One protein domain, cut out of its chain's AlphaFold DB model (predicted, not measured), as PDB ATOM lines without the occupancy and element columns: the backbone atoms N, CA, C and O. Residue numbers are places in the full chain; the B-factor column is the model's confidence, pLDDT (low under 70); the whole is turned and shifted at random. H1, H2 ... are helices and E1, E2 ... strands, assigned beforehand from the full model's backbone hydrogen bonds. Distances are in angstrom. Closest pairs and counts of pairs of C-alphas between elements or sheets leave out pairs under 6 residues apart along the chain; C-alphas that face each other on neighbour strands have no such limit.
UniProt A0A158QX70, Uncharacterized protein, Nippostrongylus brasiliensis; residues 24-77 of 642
ATOM      1  N   THR A  24     -31.912  48.222  -2.345       85.38
ATOM      2  CA  THR A  24     -30.447  48.237  -2.460       85.38
ATOM      3  C   THR A  24     -30.017  47.635  -3.800       85.38
ATOM      4  O   THR A  24     -30.526  46.592  -4.207       85.38
ATOM      5  N   TYR A  25     -29.113  48.305  -4.519       70.69
ATOM      6  CA  TYR A  25     -28.679  47.936  -5.873       70.69
ATOM      7  C   TYR A  25     -27.205  47.549  -5.848       70.69
ATOM      8  O   TYR A  25     -26.344  48.386  -6.115       70.69
ATOM      9  N   LYS A  26     -26.907  46.311  -5.442       63.34
ATOM     10  CA  LYS A  26     -25.541  45.739  -5.436       63.34
ATOM     11  C   LYS A  26     -25.485  44.263  -5.015       63.34
ATOM     12  O   LYS A  26     -24.413  43.759  -4.698       63.34
ATOM     13  N   THR A  27     -26.622  43.573  -4.964       55.78
ATOM     14  CA  THR A  27     -26.728  42.260  -4.312       55.78
ATOM     15  C   THR A  27     -26.397  41.082  -5.225       55.78
ATOM     16  O   THR A  27     -26.117  40.000  -4.713       55.78
ATOM     17  N   ASP A  28     -26.363  41.268  -6.548       62.34
ATOM     18  CA  ASP A  28     -25.932  40.234  -7.492       62.34
ATOM     19  C   ASP A  28     -25.006  40.757  -8.606       62.34
ATOM     20  O   ASP A  28     -24.818  41.959  -8.797       62.34
ATOM     21  N   GLU A  29     -24.401  39.823  -9.348       64.06
ATOM     22  CA  GLU A  29     -23.455  40.102 -10.440       64.06
ATOM     23  C   GLU A  29     -24.085  40.839 -11.641       64.06
ATOM     24  O   GLU A  29     -23.363  41.341 -12.504       64.06
ATOM     25  N   TYR A  30     -25.418  40.928 -11.686       68.44
ATOM     26  CA  TYR A  30     -26.193  41.548 -12.759       68.44
ATOM     27  C   TYR A  30     -26.685  42.956 -12.398       68.44
ATOM     28  O   TYR A  30     -27.183  43.670 -13.270       68.44
ATOM     29  N   GLY A  31     -26.512  43.381 -11.142       69.00
ATOM     30  CA  GLY A  31     -26.943  44.687 -10.652       69.00
ATOM     31  C   GLY A  31     -28.449  44.782 -10.406       69.00
ATOM     32  O   GLY A  31     -28.999  45.884 -10.468       69.00
ATOM     33  N   HIS A  32     -29.131  43.662 -10.149       77.69
ATOM     34  CA  HIS A  32     -30.537  43.703  -9.755       77.69
ATOM     35  C   HIS A  32     -30.704  44.333  -8.366       77.69
ATOM     36  O   HIS A  32     -29.836  44.236  -7.495       77.69
ATOM     37  N   GLY A  33     -31.841  45.002  -8.166       81.12
ATOM     38  CA  GLY A  33     -32.205  45.566  -6.872       81.12
ATOM     39  C   GLY A  33     -32.808  44.512  -5.945       81.12
ATOM     40  O   GLY A  33     -33.625  43.697  -6.375       81.12
ATOM     41  N   THR A  34     -32.472  44.572  -4.659       87.31
ATOM     42  CA  THR A  34     -33.146  43.810  -3.602       87.31
ATOM     43  C   THR A  34     -34.061  44.734  -2.798       87.31
ATOM     44  O   THR A  34     -33.579  45.755  -2.301       87.31
ATOM     45  N   PRO A  35     -35.356  44.392  -2.646       91.50
ATOM     46  CA  PRO A  35     -36.268  45.139  -1.790       91.50
ATOM     47  C   PRO A  35     -35.854  45.072  -0.327       91.50
ATOM     48  O   PRO A  35     -35.530  44.000   0.193       91.50
ATOM     49  N   VAL A  36     -35.909  46.224   0.324       93.25
ATOM     50  CA  VAL A  36     -35.629  46.417   1.739       93.25
ATOM     51  C   VAL A  36     -36.894  46.952   2.405       93.25
ATOM     52  O   VAL A  36     -37.570  47.813   1.860       93.25
ATOM     53  N   ASP A  37     -37.220  46.455   3.589       93.62
ATOM     54  CA  ASP A  37     -38.318  46.958   4.408       93.62
ATOM     55  C   ASP A  37     -37.794  47.333   5.790       93.62
ATOM     56  O   ASP A  37     -36.869  46.705   6.316       93.62
ATOM     57  N   TYR A  38     -38.422  48.330   6.399       94.19
ATOM     58  CA  TYR A  38     -38.175  48.692   7.784       94.19
ATOM     59  C   TYR A  38     -39.395  48.342   8.630       94.19
ATOM     60  O   TYR A  38     -40.522  48.648   8.247       94.19
ATOM     61  N   LEU A  39     -39.167  47.690   9.771       92.56
ATOM     62  CA  LEU A  39     -40.213  47.251  10.691       92.56
ATOM     63  C   LEU A  39     -40.165  48.100  11.974       92.56
ATOM     64  O   LEU A  39     -39.354  47.798  12.855       92.56
ATOM     65  N   PRO A  40     -41.035  49.120  12.125       92.00
ATOM     66  CA  PRO A  40     -41.003  50.026  13.277       92.00
ATOM     67  C   PRO A  40     -41.221  49.338  14.629       92.00
ATOM     68  O   PRO A  40     -40.651  49.760  15.628       92.00
ATOM     69  N   ASP A  41     -42.010  48.256  14.679       90.69
ATOM     70  CA  ASP A  41     -42.246  47.482  15.914       90.69
ATOM     71  C   ASP A  41     -40.966  46.864  16.489       90.69
ATOM     72  O   ASP A  41     -40.868  46.629  17.695       90.69
ATOM     73  N   TYR A  42     -39.992  46.589  15.623       91.19
ATOM     74  CA  TYR A  42     -38.751  45.905  15.969       91.19
ATOM     75  C   TYR A  42     -37.518  46.787  15.761       91.19
ATOM     76  O   TYR A  42     -36.405  46.320  15.989       91.19
ATOM     77  N   GLU A  43     -37.694  48.027  15.295       91.44
ATOM     78  CA  GLU A  43     -36.617  48.949  14.910       91.44
ATOM     79  C   GLU A  43     -35.582  48.294  13.973       91.44
ATOM     80  O   GLU A  43     -34.382  48.539  14.065       91.44
ATOM     81  N   THR A  44     -36.046  47.406  13.086       91.62
ATOM     82  CA  THR A  44     -35.182  46.477  12.347       91.62
ATOM     83  C   THR A  44     -35.371  46.609  10.841       91.62
ATOM     84  O   THR A  44     -36.496  46.635  10.338       91.62
ATOM     85  N   TRP A  45     -34.252  46.623  10.120       93.38
ATOM     86  CA  TRP A  45     -34.216  46.532   8.666       93.38
ATOM     87  C   TRP A  45     -34.230  45.076   8.205       93.38
ATOM     88  O   TRP A  45     -33.572  44.209   8.782       93.38
ATOM     89  N   THR A  46     -34.961  44.799   7.133       93.00
ATOM     90  CA  THR A  46     -35.034  43.474   6.515       93.00
ATOM     91  C   THR A  46     -34.886  43.588   5.008       93.00
ATOM     92  O   THR A  46     -35.278  44.592   4.422       93.00
ATOM     93  N   LYS A  47     -34.332  42.563   4.364       91.06
ATOM     94  CA  LYS A  47     -34.360  42.413   2.907       91.06
ATOM     95  C   LYS A  47     -35.246  41.244   2.512       91.06
ATOM     96  O   LYS A  47     -35.217  40.200   3.168       91.06
ATOM     97  N   ARG A  48     -36.009  41.398   1.431       90.31
ATOM     98  CA  ARG A  48     -36.841  40.319   0.885       90.31
ATOM     99  C   ARG A  48     -35.988  39.316   0.120       90.31
ATOM    100  O   ARG A  48     -35.023  39.685  -0.550       90.31
ATOM    101  N   GLU A  49     -36.364  38.048   0.196       87.44
ATOM    102  CA  GLU A  49     -35.787  37.004  -0.642       87.44
ATOM    103  C   GLU A  49     -36.266  37.172  -2.092       87.44
ATOM    104  O   GLU A  49     -37.458  37.099  -2.389       87.44
ATOM    105  N   VAL A  50     -35.326  37.435  -3.002       84.69
ATOM    106  CA  VAL A  50     -35.616  37.736  -4.414       84.69
ATOM    107  C   VAL A  50     -35.756  36.479  -5.274       84.69
ATOM    108  O   VAL A  50     -36.237  36.547  -6.408       84.69
ATOM    109  N   SER A  51     -35.343  35.317  -4.765       83.56
ATOM    110  CA  SER A  51     -35.477  34.049  -5.471       83.56
ATOM    111  C   SER A  51     -36.943  33.674  -5.675       83.56
ATOM    112  O   SER A  51     -37.684  33.441  -4.724       83.56
ATOM    113  N   GLN A  52     -37.344  33.478  -6.933       84.00
ATOM    114  CA  GLN A  52     -38.690  32.996  -7.278       84.00
ATOM    115  C   GLN A  52     -39.018  31.605  -6.703       84.00
ATOM    116  O   GLN A  52     -40.173  31.187  -6.712       84.00
ATOM    117  N   ALA A  53     -38.013  30.866  -6.227       88.81
ATOM    118  CA  ALA A  53     -38.196  29.559  -5.603       88.81
ATOM    119  C   ALA A  53     -38.590  29.638  -4.115       88.81
ATOM    120  O   ALA A  53     -38.788  28.601  -3.479       88.81
ATOM    121  N   LYS A  54     -38.644  30.842  -3.543       89.56
ATOM    122  CA  LYS A  54     -38.886  31.102  -2.122       89.56
ATOM    123  C   LYS A  54     -40.237  31.785  -1.917       89.56
ATOM    124  O   LYS A  54     -40.872  32.234  -2.872       89.56
ATOM    125  N   GLY A  55     -40.730  31.776  -0.682       90.62
ATOM    126  CA  GLY A  55     -42.020  32.374  -0.350       90.62
ATOM    127  C   GLY A  55     -41.977  33.899  -0.453       90.62
ATOM    128  O   GLY A  55     -40.967  34.516  -0.146       90.62
ATOM    129  N   CYS A  56     -43.100  34.522  -0.821       85.75
ATOM    130  CA  CYS A  56     -43.210  35.985  -0.965       85.75
ATOM    131  C   CYS A  56     -42.847  36.767   0.317       85.75
ATOM    132  O   CYS A  56     -42.401  37.908   0.249       85.75
ATOM    133  N   PHE A  57     -43.047  36.151   1.487       88.06
ATOM    134  CA  PHE A  57     -42.800  36.757   2.799       88.06
ATOM    135  C   PHE A  57     -41.485  36.296   3.441       88.06
ATOM    136  O   PHE A  57     -41.211  36.648   4.592       88.06
ATOM    137  N   ASP A  58     -40.680  35.508   2.721       88.56
ATOM    138  CA  ASP A  58     -39.351  35.130   3.185       88.56
ATOM    139  C   ASP A  58     -38.461  36.382   3.172       88.56
ATOM    140  O   ASP A  58     -38.332  37.078   2.161       88.56
ATOM    141  N   HIS A  59     -37.866  36.688   4.320       89.06
ATOM    142  CA  HIS A  59     -37.026  37.864   4.509       89.06
ATOM    143  C   HIS A  59     -35.856  37.552   5.438       89.06
ATOM    144  O   HIS A  59     -35.879  36.595   6.216       89.06
ATOM    145  N   TYR A  60     -34.831  38.392   5.356       89.19
ATOM    146  CA  TYR A  60     -33.627  38.312   6.168       89.19
ATOM    147  C   TYR A  60     -33.430  39.623   6.908       89.19
ATOM    148  O   TYR A  60     -33.449  40.689   6.295       89.19
ATOM    149  N   THR A  61     -33.224  39.544   8.218       90.38
ATOM    150  CA  THR A  61     -32.808  40.695   9.019       90.38
ATOM    151  C   THR A  61     -31.432  41.169   8.569       90.38
ATOM    152  O   THR A  61     -30.520  40.357   8.427       90.38
ATOM    153  N   LEU A  62     -31.307  42.475   8.350       85.88
ATOM    154  CA  LEU A  62     -30.035  43.142   8.111       85.88
ATOM    155  C   LEU A  62     -29.412  43.496   9.465       85.88
ATOM    156  O   LEU A  62     -30.078  44.085  10.319       85.88
ATOM    157  N   ASP A  63     -28.150  43.127   9.670       83.06
ATOM    158  CA  ASP A  63     -27.395  43.472  10.874       83.06
ATOM    159  C   ASP A  63     -26.546  44.710  10.602       83.06
ATOM    160  O   ASP A  63     -25.483  44.625   9.987       83.06
ATOM    161  N   SER A  64     -26.981  45.861  11.118       74.69
ATOM    162  CA  SER A  64     -26.262  47.131  10.974       74.69
ATOM    163  C   SER A  64     -24.875  47.142  11.626       74.69
ATOM    164  O   SER A  64     -24.130  48.090  11.420       74.69
ATOM    165  N   ASN A  65     -24.515  46.135  12.434       80.31
ATOM    166  CA  ASN A  65     -23.152  45.981  12.957       80.31
ATOM    167  C   ASN A  65     -22.227  45.232  11.988       80.31
ATOM    168  O   ASN A  65     -21.016  45.160  12.217       80.31
ATOM    169  N   SER A  66     -22.780  44.637  10.932       84.75
ATOM    170  CA  SER A  66     -21.996  44.059   9.853       84.75
ATOM    171  C   SER A  66     -21.640  45.156   8.851       84.75
ATOM    172  O   SER A  66     -22.502  45.893   8.382       84.75
ATOM    173  N   ALA A  67     -20.359  45.258   8.492       80.94
ATOM    174  CA  ALA A  67     -19.899  46.283   7.553       80.94
ATOM    175  C   ALA A  67     -20.564  46.162   6.166       80.94
ATOM    176  O   ALA A  67     -20.715  47.155   5.455       80.94
ATOM    177  N   GLU A  68     -20.948  44.943   5.773       79.81
ATOM    178  CA  GLU A  68     -21.640  44.680   4.510       79.81
ATOM    179  C   GLU A  68     -23.061  45.252   4.521       79.81
ATOM    180  O   GLU A  68     -23.385  46.062   3.652       79.81
ATOM    181  N   ASP A  69     -23.883  44.901   5.517       82.06
ATOM    182  CA  ASP A  69     -25.254  45.412   5.599       82.06
ATOM    183  C   ASP A  69     -25.278  46.914   5.932       82.06
ATOM    184  O   ASP A  69     -26.136  47.627   5.421       82.06
ATOM    185  N   GLU A  70     -24.326  47.426   6.722       81.44
ATOM    186  CA  GLU A  70     -24.176  48.868   6.977       81.44
ATOM    187  C   GLU A  70     -23.991  49.636   5.661       81.44
ATOM    188  O   GLU A  70     -24.753  50.555   5.361       81.44
ATOM    189  N   THR A  71     -23.058  49.186   4.816       80.50
ATOM    190  CA  THR A  71     -22.829  49.782   3.491       80.50
ATOM    191  C   THR A  71     -24.070  49.664   2.598       80.50
ATOM    192  O   THR A  71     -24.381  50.583   1.842       80.50
ATOM    193  N   MET A  72     -24.807  48.546   2.668       80.62
ATOM    194  CA  MET A  72     -26.055  48.390   1.912       80.62
ATOM    195  C   MET A  72     -27.125  49.390   2.355       80.62
ATOM    196  O   MET A  72     -27.829  49.928   1.501       80.62
ATOM    197  N   LEU A  73     -27.253  49.632   3.662       85.38
ATOM    198  CA  LEU A  73     -28.238  50.546   4.237       85.38
ATOM    199  C   LEU A  73     -27.925  52.014   3.929       85.38
ATOM    200  O   LEU A  73     -28.857  52.790   3.736       85.38
ATOM    201  N   GLU A  74     -26.651  52.393   3.798       83.12
ATOM    202  CA  GLU A  74     -26.263  53.737   3.336       83.12
ATOM    203  C   GLU A  74     -26.762  54.047   1.914       83.12
ATOM    204  O   GLU A  74     -27.000  55.209   1.566       83.12
ATOM    205  N   ASP A  75     -26.936  53.023   1.076       83.00
ATOM    206  CA  ASP A  75     -27.409  53.176  -0.298       83.00
ATOM    207  C   ASP A  75     -28.943  53.284  -0.394       83.00
ATOM    208  O   ASP A  75     -29.431  53.891  -1.352       83.00
ATOM    209  N   VAL A  76     -29.697  52.802   0.603       90.38
ATOM    210  CA  VAL A  76     -31.170  52.815   0.599       90.38
ATOM    211  C   VAL A  76     -31.706  54.246   0.665       90.38
ATOM    212  O   VAL A  76     -31.348  55.024   1.543       90.38
ATOM    213  N   VAL A  77     -32.599  54.583  -0.266       93.62
ATOM    214  CA  VAL A  77     -33.354  55.844  -0.269       93.62
ATOM    215  C   VAL A  77     -34.728  55.576   0.344       93.62
ATOM    216  O   VAL A  77     -35.499  54.790  -0.212       93.62
TER     217      VAL A  77
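What this domain is: This is residues 24 to 77 of the 642 residues of an uncharacterized protein of Nippostrongylus brasiliensis (UniProt A0A158QX70). The picture is a small sheet of three strands, a meander in which each strand is the antiparallel neighbour of the one before, with one short helix, H1, that only grazes the sheet. At one end of E1 the first printed residues fold back, and residues 24 to 25 make a short antiparallel pairing with residues 33 to 34 of E1; residues 49 to 58 make a loop between E2 and E3. The printed part has 54 residues, with three named strands and then one named helix along the chain, E1 E2 E3 H1; the sheet's order is E1 - E2 - E3, all antiparallel. The class is mixed, helices and strands, with under half of the residues in named elements. The whole is compact, with a radius of gyration of the C-alphas of 11.3 A and spans of 28 by 22 by 19 A.

Where its parts are: Find C-alpha 33 at (-32.205, 45.566, -6.872); from there E1, residues 33 to 39, runs 19.4 A to C-alpha 39 at (-40.213, 47.251, 10.691). E2 follows as residues 44 to 48, 13.1 A long, and E3 as residues 59 to 61, 6.8 A long. H1, residues 67 to 75, runs 12.9 A and ends at C-alpha 75, at (-27.409, 53.176, -0.298).

How they stand to each other: Begin at the inner strand, E2. On it E1 is an antiparallel neighbour, at 146 degrees between their directions, and the two form a hairpin. Look at Val 36 and Lys 47, whose C-alphas face each other at 4.4 A, and at N 37 and O 46, within hydrogen-bond range at 2.8 A. E3 is E2's other antiparallel neighbour, at 147 degrees, and these two also form a hairpin. There C-alphas 48 and 59 face each other at 4.4 A, and N 47 and O 60 are within hydrogen-bond range at 2.8 A. E1 and E3 are the edge strands. H1 is on the sheet but only grazes it, with its residues 69 to 73. In H1, 4 of 5 O i to N i+4 pairs are within hydrogen-bond range.

The domain as a whole: The two C-alphas farthest apart in the domain are those of Tyr 30 and Asp 41, at 33.4 A, while the C-alphas of Thr 24 and Val 77, the first and last printed, are 8.4 A apart. The links from E1 to E2 and from E3 to H1 are tight, and the link from E2 to E3 is short; no link is long. The printed part has no cut. The mean pLDDT of the printed part is 84.2, and residues 26 to 31 are under 70.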